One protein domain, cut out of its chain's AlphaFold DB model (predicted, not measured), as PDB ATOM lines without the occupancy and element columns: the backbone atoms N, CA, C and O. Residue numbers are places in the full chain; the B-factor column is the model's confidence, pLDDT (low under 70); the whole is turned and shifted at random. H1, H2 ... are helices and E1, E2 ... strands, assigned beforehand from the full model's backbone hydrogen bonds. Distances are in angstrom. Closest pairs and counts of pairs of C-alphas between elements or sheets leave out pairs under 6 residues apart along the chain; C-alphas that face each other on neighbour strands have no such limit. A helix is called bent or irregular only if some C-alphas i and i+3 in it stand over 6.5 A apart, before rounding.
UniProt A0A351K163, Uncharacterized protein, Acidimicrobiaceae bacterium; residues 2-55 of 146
ATOM      1  N   ARG A   2       9.596  -2.093 -70.699       89.06
ATOM      2  CA  ARG A   2      10.654  -1.051 -70.745       89.06
ATOM      3  C   ARG A   2      12.078  -1.601 -70.585       89.06
ATOM      4  O   ARG A   2      12.946  -1.227 -71.359       89.06
ATOM      5  N   ALA A   3      12.288  -2.512 -69.633       91.75
ATOM      6  CA  ALA A   3      13.581  -3.167 -69.432       91.75
ATOM      7  C   ALA A   3      14.019  -4.006 -70.648       91.75
ATOM      8  O   ALA A   3      15.165  -3.910 -71.059       91.75
ATOM      9  N   HIS A   4      13.098  -4.751 -71.273       93.69
ATOM     10  CA  HIS A   4      13.380  -5.515 -72.497       93.69
ATOM     11  C   HIS A   4      13.779  -4.599 -73.653       93.69
ATOM     12  O   HIS A   4      14.811  -4.824 -74.270       93.69
ATOM     13  N   ARG A   5      13.031  -3.513 -73.881       91.56
ATOM     14  CA  ARG A   5      13.387  -2.524 -74.907       91.56
ATOM     15  C   ARG A   5      14.738  -1.863 -74.643       91.56
ATOM     16  O   ARG A   5      15.515  -1.684 -75.569       91.56
ATOM     17  N   ALA A   6      15.040  -1.527 -73.387       92.38
ATOM     18  CA  ALA A   6      16.339  -0.965 -73.013       92.38
ATOM     19  C   ALA A   6      17.498  -1.957 -73.225       92.38
ATOM     20  O   ALA A   6      18.614  -1.529 -73.499       92.38
ATOM     21  N   ALA A   7      17.227  -3.260 -73.131       93.19
ATOM     22  CA  ALA A   7      18.172  -4.331 -73.440       93.19
ATOM     23  C   ALA A   7      18.258  -4.663 -74.945       93.19
ATOM     24  O   ALA A   7      18.995  -5.566 -75.321       93.19
ATOM     25  N   GLY A   8      17.519  -3.956 -75.810       92.62
ATOM     26  CA  GLY A   8      17.500  -4.203 -77.256       92.62
ATOM     27  C   GLY A   8      16.608  -5.368 -77.692       92.62
ATOM     28  O   GLY A   8      16.630  -5.745 -78.859       92.62
ATOM     29  N   HIS A   9      15.804  -5.934 -76.789       94.31
ATOM     30  CA  HIS A   9      14.868  -7.001 -77.137       94.31
ATOM     31  C   HIS A   9      13.661  -6.452 -77.901       94.31
ATOM     32  O   HIS A   9      13.107  -5.404 -77.544       94.31
ATOM     33  N   ARG A  10      13.188  -7.232 -78.875       93.94
ATOM     34  CA  ARG A  10      11.904  -7.003 -79.541       93.94
ATOM     35  C   ARG A  10      10.761  -7.501 -78.662       93.94
ATOM     36  O   ARG A  10      10.860  -8.543 -78.017       93.94
ATOM     37  N   THR A  11       9.682  -6.731 -78.592       95.25
ATOM     38  CA  THR A  11       8.534  -7.008 -77.723       95.25
ATOM     39  C   THR A  11       7.302  -7.362 -78.544       95.25
ATOM     40  O   THR A  11       6.803  -6.546 -79.313       95.25
ATOM     41  N   VAL A  12       6.785  -8.573 -78.342       95.00
ATOM     42  CA  VAL A  12       5.624  -9.110 -79.063       95.00
ATOM     43  C   VAL A  12       4.525  -9.454 -78.062       95.00
ATOM     44  O   VAL A  12       4.788 -10.088 -77.040       95.00
ATOM     45  N   LEU A  13       3.290  -9.033 -78.339       94.56
ATOM     46  CA  LEU A  13       2.100  -9.484 -77.615       94.56
ATOM     47  C   LEU A  13       1.336 -10.491 -78.470       94.56
ATOM     48  O   LEU A  13       0.830 -10.119 -79.523       94.56
ATOM     49  N   ILE A  14       1.178 -11.722 -77.990       93.25
ATOM     50  CA  ILE A  14       0.317 -12.733 -78.618       93.25
ATOM     51  C   ILE A  14      -0.878 -12.975 -77.698       93.25
ATOM     52  O   ILE A  14      -0.710 -13.374 -76.547       93.25
ATOM     53  N   THR A  15      -2.092 -12.710 -78.175       90.31
ATOM     54  CA  THR A  15      -3.298 -12.782 -77.343       90.31
ATOM     55  C   THR A  15      -4.523 -13.249 -78.114       90.31
ATOM     56  O   THR A  15      -4.724 -12.913 -79.275       90.31
ATOM     57  N   GLY A  16      -5.389 -14.003 -77.433       87.81
ATOM     58  CA  GLY A  16      -6.713 -14.363 -77.952       87.81
ATOM     59  C   GLY A  16      -7.744 -13.233 -77.842       87.81
ATOM     60  O   GLY A  16      -8.871 -13.396 -78.301       87.81
ATOM     61  N   ALA A  17      -7.396 -12.109 -77.207       88.06
ATOM     62  CA  ALA A  17      -8.270 -10.944 -77.129       88.06
ATOM     63  C   ALA A  17      -8.443 -10.284 -78.504       88.06
ATOM     64  O   ALA A  17      -7.542 -10.320 -79.341       88.06
ATOM     65  N   LEU A  18      -9.595  -9.642 -78.706       87.69
ATOM     66  CA  LEU A  18      -9.884  -8.892 -79.926       87.69
ATOM     67  C   LEU A  18      -8.946  -7.687 -80.078       87.69
ATOM     68  O   LEU A  18      -8.637  -7.007 -79.095       87.69
ATOM     69  N   SER A  19      -8.541  -7.398 -81.311       87.56
ATOM     70  CA  SER A  19      -7.588  -6.340 -81.669       87.56
ATOM     71  C   SER A  19      -7.943  -4.970 -81.082       87.56
ATOM     72  O   SER A  19      -7.081  -4.285 -80.525       87.56
ATOM     73  N   PHE A  20      -9.224  -4.592 -81.098       87.12
ATOM     74  CA  PHE A  20      -9.682  -3.324 -80.523       87.12
ATOM     75  C   PHE A  20      -9.533  -3.255 -78.993       87.12
ATOM     76  O   PHE A  20      -9.285  -2.174 -78.463       87.12
ATOM     77  N   ASN A  21      -9.606  -4.385 -78.274       89.44
ATOM     78  CA  ASN A  21      -9.408  -4.415 -76.818       89.44
ATOM     79  C   ASN A  21      -7.951  -4.143 -76.432       89.44
ATOM     80  O   ASN A  21      -7.676  -3.638 -75.345       89.44
ATOM     81  N   VAL A  22      -7.012  -4.473 -77.320       91.44
ATOM     82  CA  VAL A  22      -5.572  -4.314 -77.083       91.44
ATOM     83  C   VAL A  22      -4.964  -3.141 -77.846       91.44
ATOM     84  O   VAL A  22      -3.776  -2.865 -77.697       91.44
ATOM     85  N   ALA A  23      -5.768  -2.384 -78.596       89.62
ATOM     86  CA  ALA A  23      -5.310  -1.235 -79.371       89.62
ATOM     87  C   ALA A  23      -4.561  -0.199 -78.513       89.62
ATOM     88  O   ALA A  23      -3.519   0.309 -78.928       89.62
ATOM     89  N   GLY A  24      -5.026   0.056 -77.284       90.69
ATOM     90  CA  GLY A  24      -4.366   0.972 -76.343       90.69
ATOM     91  C   GLY A  24      -2.998   0.494 -75.837       90.69
ATOM     92  O   GLY A  24      -2.231   1.290 -75.299       90.69
ATOM     93  N   LEU A  25      -2.668  -0.788 -76.021       91.56
ATOM     94  CA  LEU A  25      -1.384  -1.371 -75.628       91.56
ATOM     95  C   LEU A  25      -0.323  -1.270 -76.729       91.56
ATOM     96  O   LEU A  25       0.845  -1.512 -76.436       91.56
ATOM     97  N   ARG A  26      -0.685  -0.863 -77.957       90.88
ATOM     98  CA  ARG A  26       0.247  -0.708 -79.093       90.88
ATOM     99  C   ARG A  26       1.548   0.023 -78.744       90.88
ATOM    100  O   ARG A  26       2.594  -0.475 -79.125       90.88
ATOM    101  N   PRO A  27       1.566   1.124 -77.968       92.62
ATOM    102  CA  PRO A  27       2.824   1.798 -77.642       92.62
ATOM    103  C   PRO A  27       3.795   0.968 -76.790       92.62
ATOM    104  O   PRO A  27       4.957   1.347 -76.654       92.62
ATOM    105  N   LEU A  28       3.341  -0.121 -76.163       89.69
ATOM    106  CA  LEU A  28       4.137  -0.956 -75.260       89.69
ATOM    107  C   LEU A  28       4.819  -2.135 -75.958       89.69
ATOM    108  O   LEU A  28       5.743  -2.695 -75.367       89.69
ATOM    109  N   PHE A  29       4.371  -2.478 -77.165       94.62
ATOM    110  CA  PHE A  29       4.842  -3.617 -77.944       94.62
ATOM    111  C   PHE A  29       5.274  -3.161 -79.332       94.62
ATOM    112  O   PHE A  29       4.776  -2.161 -79.843       94.62
ATOM    113  N   ASP A  30       6.232  -3.859 -79.919       93.00
ATOM    114  CA  ASP A  30       6.663  -3.612 -81.296       93.00
ATOM    115  C   ASP A  30       5.741  -4.353 -82.276       93.00
ATOM    116  O   ASP A  30       5.478  -3.865 -83.370       93.00
ATOM    117  N   GLU A  31       5.169  -5.471 -81.823       93.06
ATOM    118  CA  GLU A  31       4.238  -6.312 -82.570       93.06
ATOM    119  C   GLU A  31       3.053  -6.729 -81.679       93.06
ATOM    120  O   GLU A  31       3.231  -7.049 -80.498       93.06
ATOM    121  N   ILE A  32       1.837  -6.759 -82.233       92.94
ATOM    122  CA  ILE A  32       0.658  -7.316 -81.557       92.94
ATOM    123  C   ILE A  32      -0.047  -8.292 -82.494       92.94
ATOM    124  O   ILE A  32      -0.579  -7.889 -83.524       92.94
ATOM    125  N   VAL A  33      -0.126  -9.549 -82.065       90.81
ATOM    126  CA  VAL A  33      -0.944 -10.592 -82.676       90.81
ATOM    127  C   VAL A  33      -2.188 -10.791 -81.819       90.81
ATOM    128  O   VAL A  33      -2.118 -11.279 -80.688       90.81
ATOM    129  N   ALA A  34      -3.330 -10.373 -82.353       89.94
ATOM    130  CA  ALA A  34      -4.624 -10.401 -81.685       89.94
ATOM    131  C   ALA A  34      -5.684 -11.028 -82.596       89.94
ATOM    132  O   ALA A  34      -5.499 -11.137 -83.807       89.94
ATOM    133  N   ALA A  35      -6.810 -11.425 -82.011       86.31
ATOM    134  CA  ALA A  35      -7.956 -11.891 -82.773       86.31
ATOM    135  C   ALA A  35      -8.596 -10.738 -83.569       86.31
ATOM    136  O   ALA A  35      -8.905  -9.688 -83.000       86.31
ATOM    137  N   GLU A  36      -8.850 -10.954 -84.858       84.50
ATOM    138  CA  GLU A  36      -9.567 -10.011 -85.723       84.50
ATOM    139  C   GLU A  36     -10.974 -10.535 -86.033       84.50
ATOM    140  O   GLU A  36     -11.178 -11.730 -86.271       84.50
ATOM    141  N   MET A  37     -11.954  -9.633 -86.024       84.75
ATOM    142  CA  MET A  37     -13.347  -9.934 -86.348       84.75
ATOM    143  C   MET A  37     -13.785  -9.092 -87.538       84.75
ATOM    144  O   MET A  37     -13.484  -7.900 -87.615       84.75
ATOM    145  N   THR A  38     -14.531  -9.706 -88.450       84.88
ATOM    146  CA  THR A  38     -15.004  -9.037 -89.656       84.88
ATOM    147  C   THR A  38     -16.003  -7.934 -89.294       84.88
ATOM    148  O   THR A  38     -16.827  -8.065 -88.383       84.88
ATOM    149  N   VAL A  39     -15.932  -6.820 -90.019       85.50
ATOM    150  CA  VAL A  39     -16.841  -5.680 -89.867       85.50
ATOM    151  C   VAL A  39     -17.817  -5.687 -91.037       85.50
ATOM    152  O   VAL A  39     -17.417  -5.808 -92.195       85.50
ATOM    153  N   ARG A  40     -19.111  -5.593 -90.737       86.00
ATOM    154  CA  ARG A  40     -20.165  -5.465 -91.746       86.00
ATOM    155  C   ARG A  40     -20.071  -4.101 -92.453       86.00
ATOM    156  O   ARG A  40     -19.520  -3.157 -91.888       86.00
ATOM    157  N   PRO A  41     -20.661  -3.947 -93.654       88.94
ATOM    158  CA  PRO A  41     -20.669  -2.669 -94.372       88.94
ATOM    159  C   PRO A  41     -21.283  -1.492 -93.594       88.94
ATOM    160  O   PRO A  41     -20.975  -0.343 -93.884       88.94
ATOM    161  N   ASP A  42     -22.138  -1.770 -92.606       86.94
ATOM    162  CA  ASP A  42     -22.752  -0.778 -91.714       86.94
ATOM    163  C   ASP A  42     -21.854  -0.366 -90.528       86.94
ATOM    164  O   ASP A  42     -22.277   0.405 -89.667       86.94
ATOM    165  N   GLY A  43     -20.618  -0.874 -90.466       82.94
ATOM    166  CA  GLY A  43     -19.663  -0.600 -89.394       82.94
ATOM    167  C   GLY A  43     -19.856  -1.454 -88.137       82.94
ATOM    168  O   GLY A  43     -19.138  -1.253 -87.158       82.94
ATOM    169  N   THR A  44     -20.794  -2.409 -88.130       84.94
ATOM    170  CA  THR A  44     -21.030  -3.293 -86.979       84.94
ATOM    171  C   THR A  44     -20.157  -4.547 -87.022       84.94
ATOM    172  O   THR A  44     -19.790  -5.046 -88.085       84.94
ATOM    173  N   LEU A  45     -19.828  -5.095 -85.852       84.50
ATOM    174  CA  LEU A  45     -19.071  -6.344 -85.760       84.50
ATOM    175  C   LEU A  45     -19.934  -7.516 -86.238       84.50
ATOM    176  O   LEU A  45     -21.058  -7.707 -85.762       84.50
ATOM    177  N   SER A  46     -19.417  -8.308 -87.180       84.00
ATOM    178  CA  SER A  46     -20.191  -9.388 -87.790       84.00
ATOM    179  C   SER A  46     -20.434 -10.564 -86.840       84.00
ATOM    180  O   SER A  46     -21.442 -11.255 -86.973       84.00
ATOM    181  N   GLY A  47     -19.552 -10.766 -85.858       80.19
ATOM    182  CA  GLY A  47     -19.496 -11.993 -85.056       80.19
ATOM    183  C   GLY A  47     -18.653 -13.093 -85.709       80.19
ATOM    184  O   GLY A  47     -18.390 -14.111 -85.077       80.19
ATOM    185  N   GLU A  48     -18.210 -12.889 -86.952       79.75
ATOM    186  CA  GLU A  48     -17.384 -13.835 -87.697       79.75
ATOM    187  C   GLU A  48     -15.912 -13.463 -87.564       79.75
ATOM    188  O   GLU A  48     -15.494 -12.352 -87.895       79.75
ATOM    189  N   MET A  49     -15.123 -14.410 -87.076       74.69
ATOM    190  CA  MET A  49     -13.687 -14.244 -86.902       74.69
ATOM    191  C   MET A  49     -12.986 -14.283 -88.260       74.69
ATOM    192  O   MET A  49     -13.204 -15.204 -89.044       74.69
ATOM    193  N   THR A  50     -12.125 -13.303 -88.527       70.06
ATOM    194  CA  THR A  50     -11.318 -13.263 -89.757       70.06
ATOM    195  C   THR A  50     -10.184 -14.290 -89.699       70.06
ATOM    196  O   THR A  50      -9.770 -14.827 -90.724       70.06
ATOM    197  N   THR A  51      -9.708 -14.599 -88.491       66.94
ATOM    198  CA  THR A  51      -8.672 -15.597 -88.212       66.94
ATOM    199  C   THR A  51      -9.009 -16.376 -86.941       66.94
ATOM    200  O   THR A  51      -9.670 -15.867 -86.033       66.94
ATOM    201  N   VAL A  52      -8.572 -17.638 -86.866       63.47
ATOM    202  CA  VAL A  52      -8.728 -18.445 -85.647       63.47
ATOM    203  C   VAL A  52      -7.969 -17.746 -84.510       63.47
ATOM    204  O   VAL A  52      -6.802 -17.395 -84.707       63.47
ATOM    205  N   PRO A  53      -8.590 -17.518 -83.334       64.44
ATOM    206  CA  PRO A  53      -7.896 -16.888 -82.223       64.44
ATOM    207  C   PRO A  53      -6.650 -17.702 -81.866       64.44
ATOM    208  O   PRO A  53      -6.728 -18.933 -81.812       64.44
ATOM    209  N   PRO A  54      -5.515 -17.058 -81.564       66.50
ATOM    210  CA  PRO A  54      -4.313 -17.780 -81.197       66.50
ATOM    211  C   PRO A  54      -4.508 -18.405 -79.808       66.50
ATOM    212  O   PRO A  54      -4.349 -17.757 -78.768       66.50
ATOM    213  N   THR A  55      -4.922 -19.670 -79.778       71.25
ATOM    214  CA  THR A  55      -5.094 -20.479 -78.567       71.25
ATOM    215  C   THR A  55      -3.986 -21.515 -78.462       71.25
ATOM    216  O   THR A  55      -3.769 -22.270 -79.406       71.25
TER     217      THR A  55
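What this domain is: This is residues 2 to 55 of the 146 residues of an uncharacterized protein of Acidimicrobiaceae bacterium (UniProt A0A351K163). Parallel strands E1 and E2 lie side by side in the middle with helix H2 over one face, H1 at one end and hairpin E3 and E4 at the other. The 54 printed residues, mixed in class, run H1, E1, H2, E2, E3, E4. The whole is loose, radius of gyration of the C-alphas 13.8 A, and only just flat, spanning 44 by 22 by 12 A.

Where its parts are: H1, residues 2 to 6, begins at C-alpha (10.654, -1.051, -70.745). E1 is 12 to 18, 15.5 A; H2 19 to 28, 14.4 A, irregular, with C-alphas 21 and 24 7.4 A apart; E2 31 to 35, 13.4 A; E3 37 to 39. E4, 45 to 49, ends at C-alpha (-13.687, -14.244, -86.902).

How they stand to each other: E1, H2 and E2 form a strand-helix-strand unit, parallel strands joined through a helix, with a right-handed crossover; N 13 and O 31 are 2.9 A apart. The closest C-alphas of H2 and E2, Ser 19 and Ala 34, are 5.0 A apart. E2 runs on into E3 at 78 degrees. Hairpin E3 and E4 is antiparallel, with N 38 and O 48 2.9 A apart. In H1 every O i to N i+4 pair is within hydrogen-bond range; in H2 1 of 6, and 4 of 7 O i to N i+3.

The domain as a whole: The printed part has no cut. Its five links are tight. Residues 51 to 54 have pLDDT under 70.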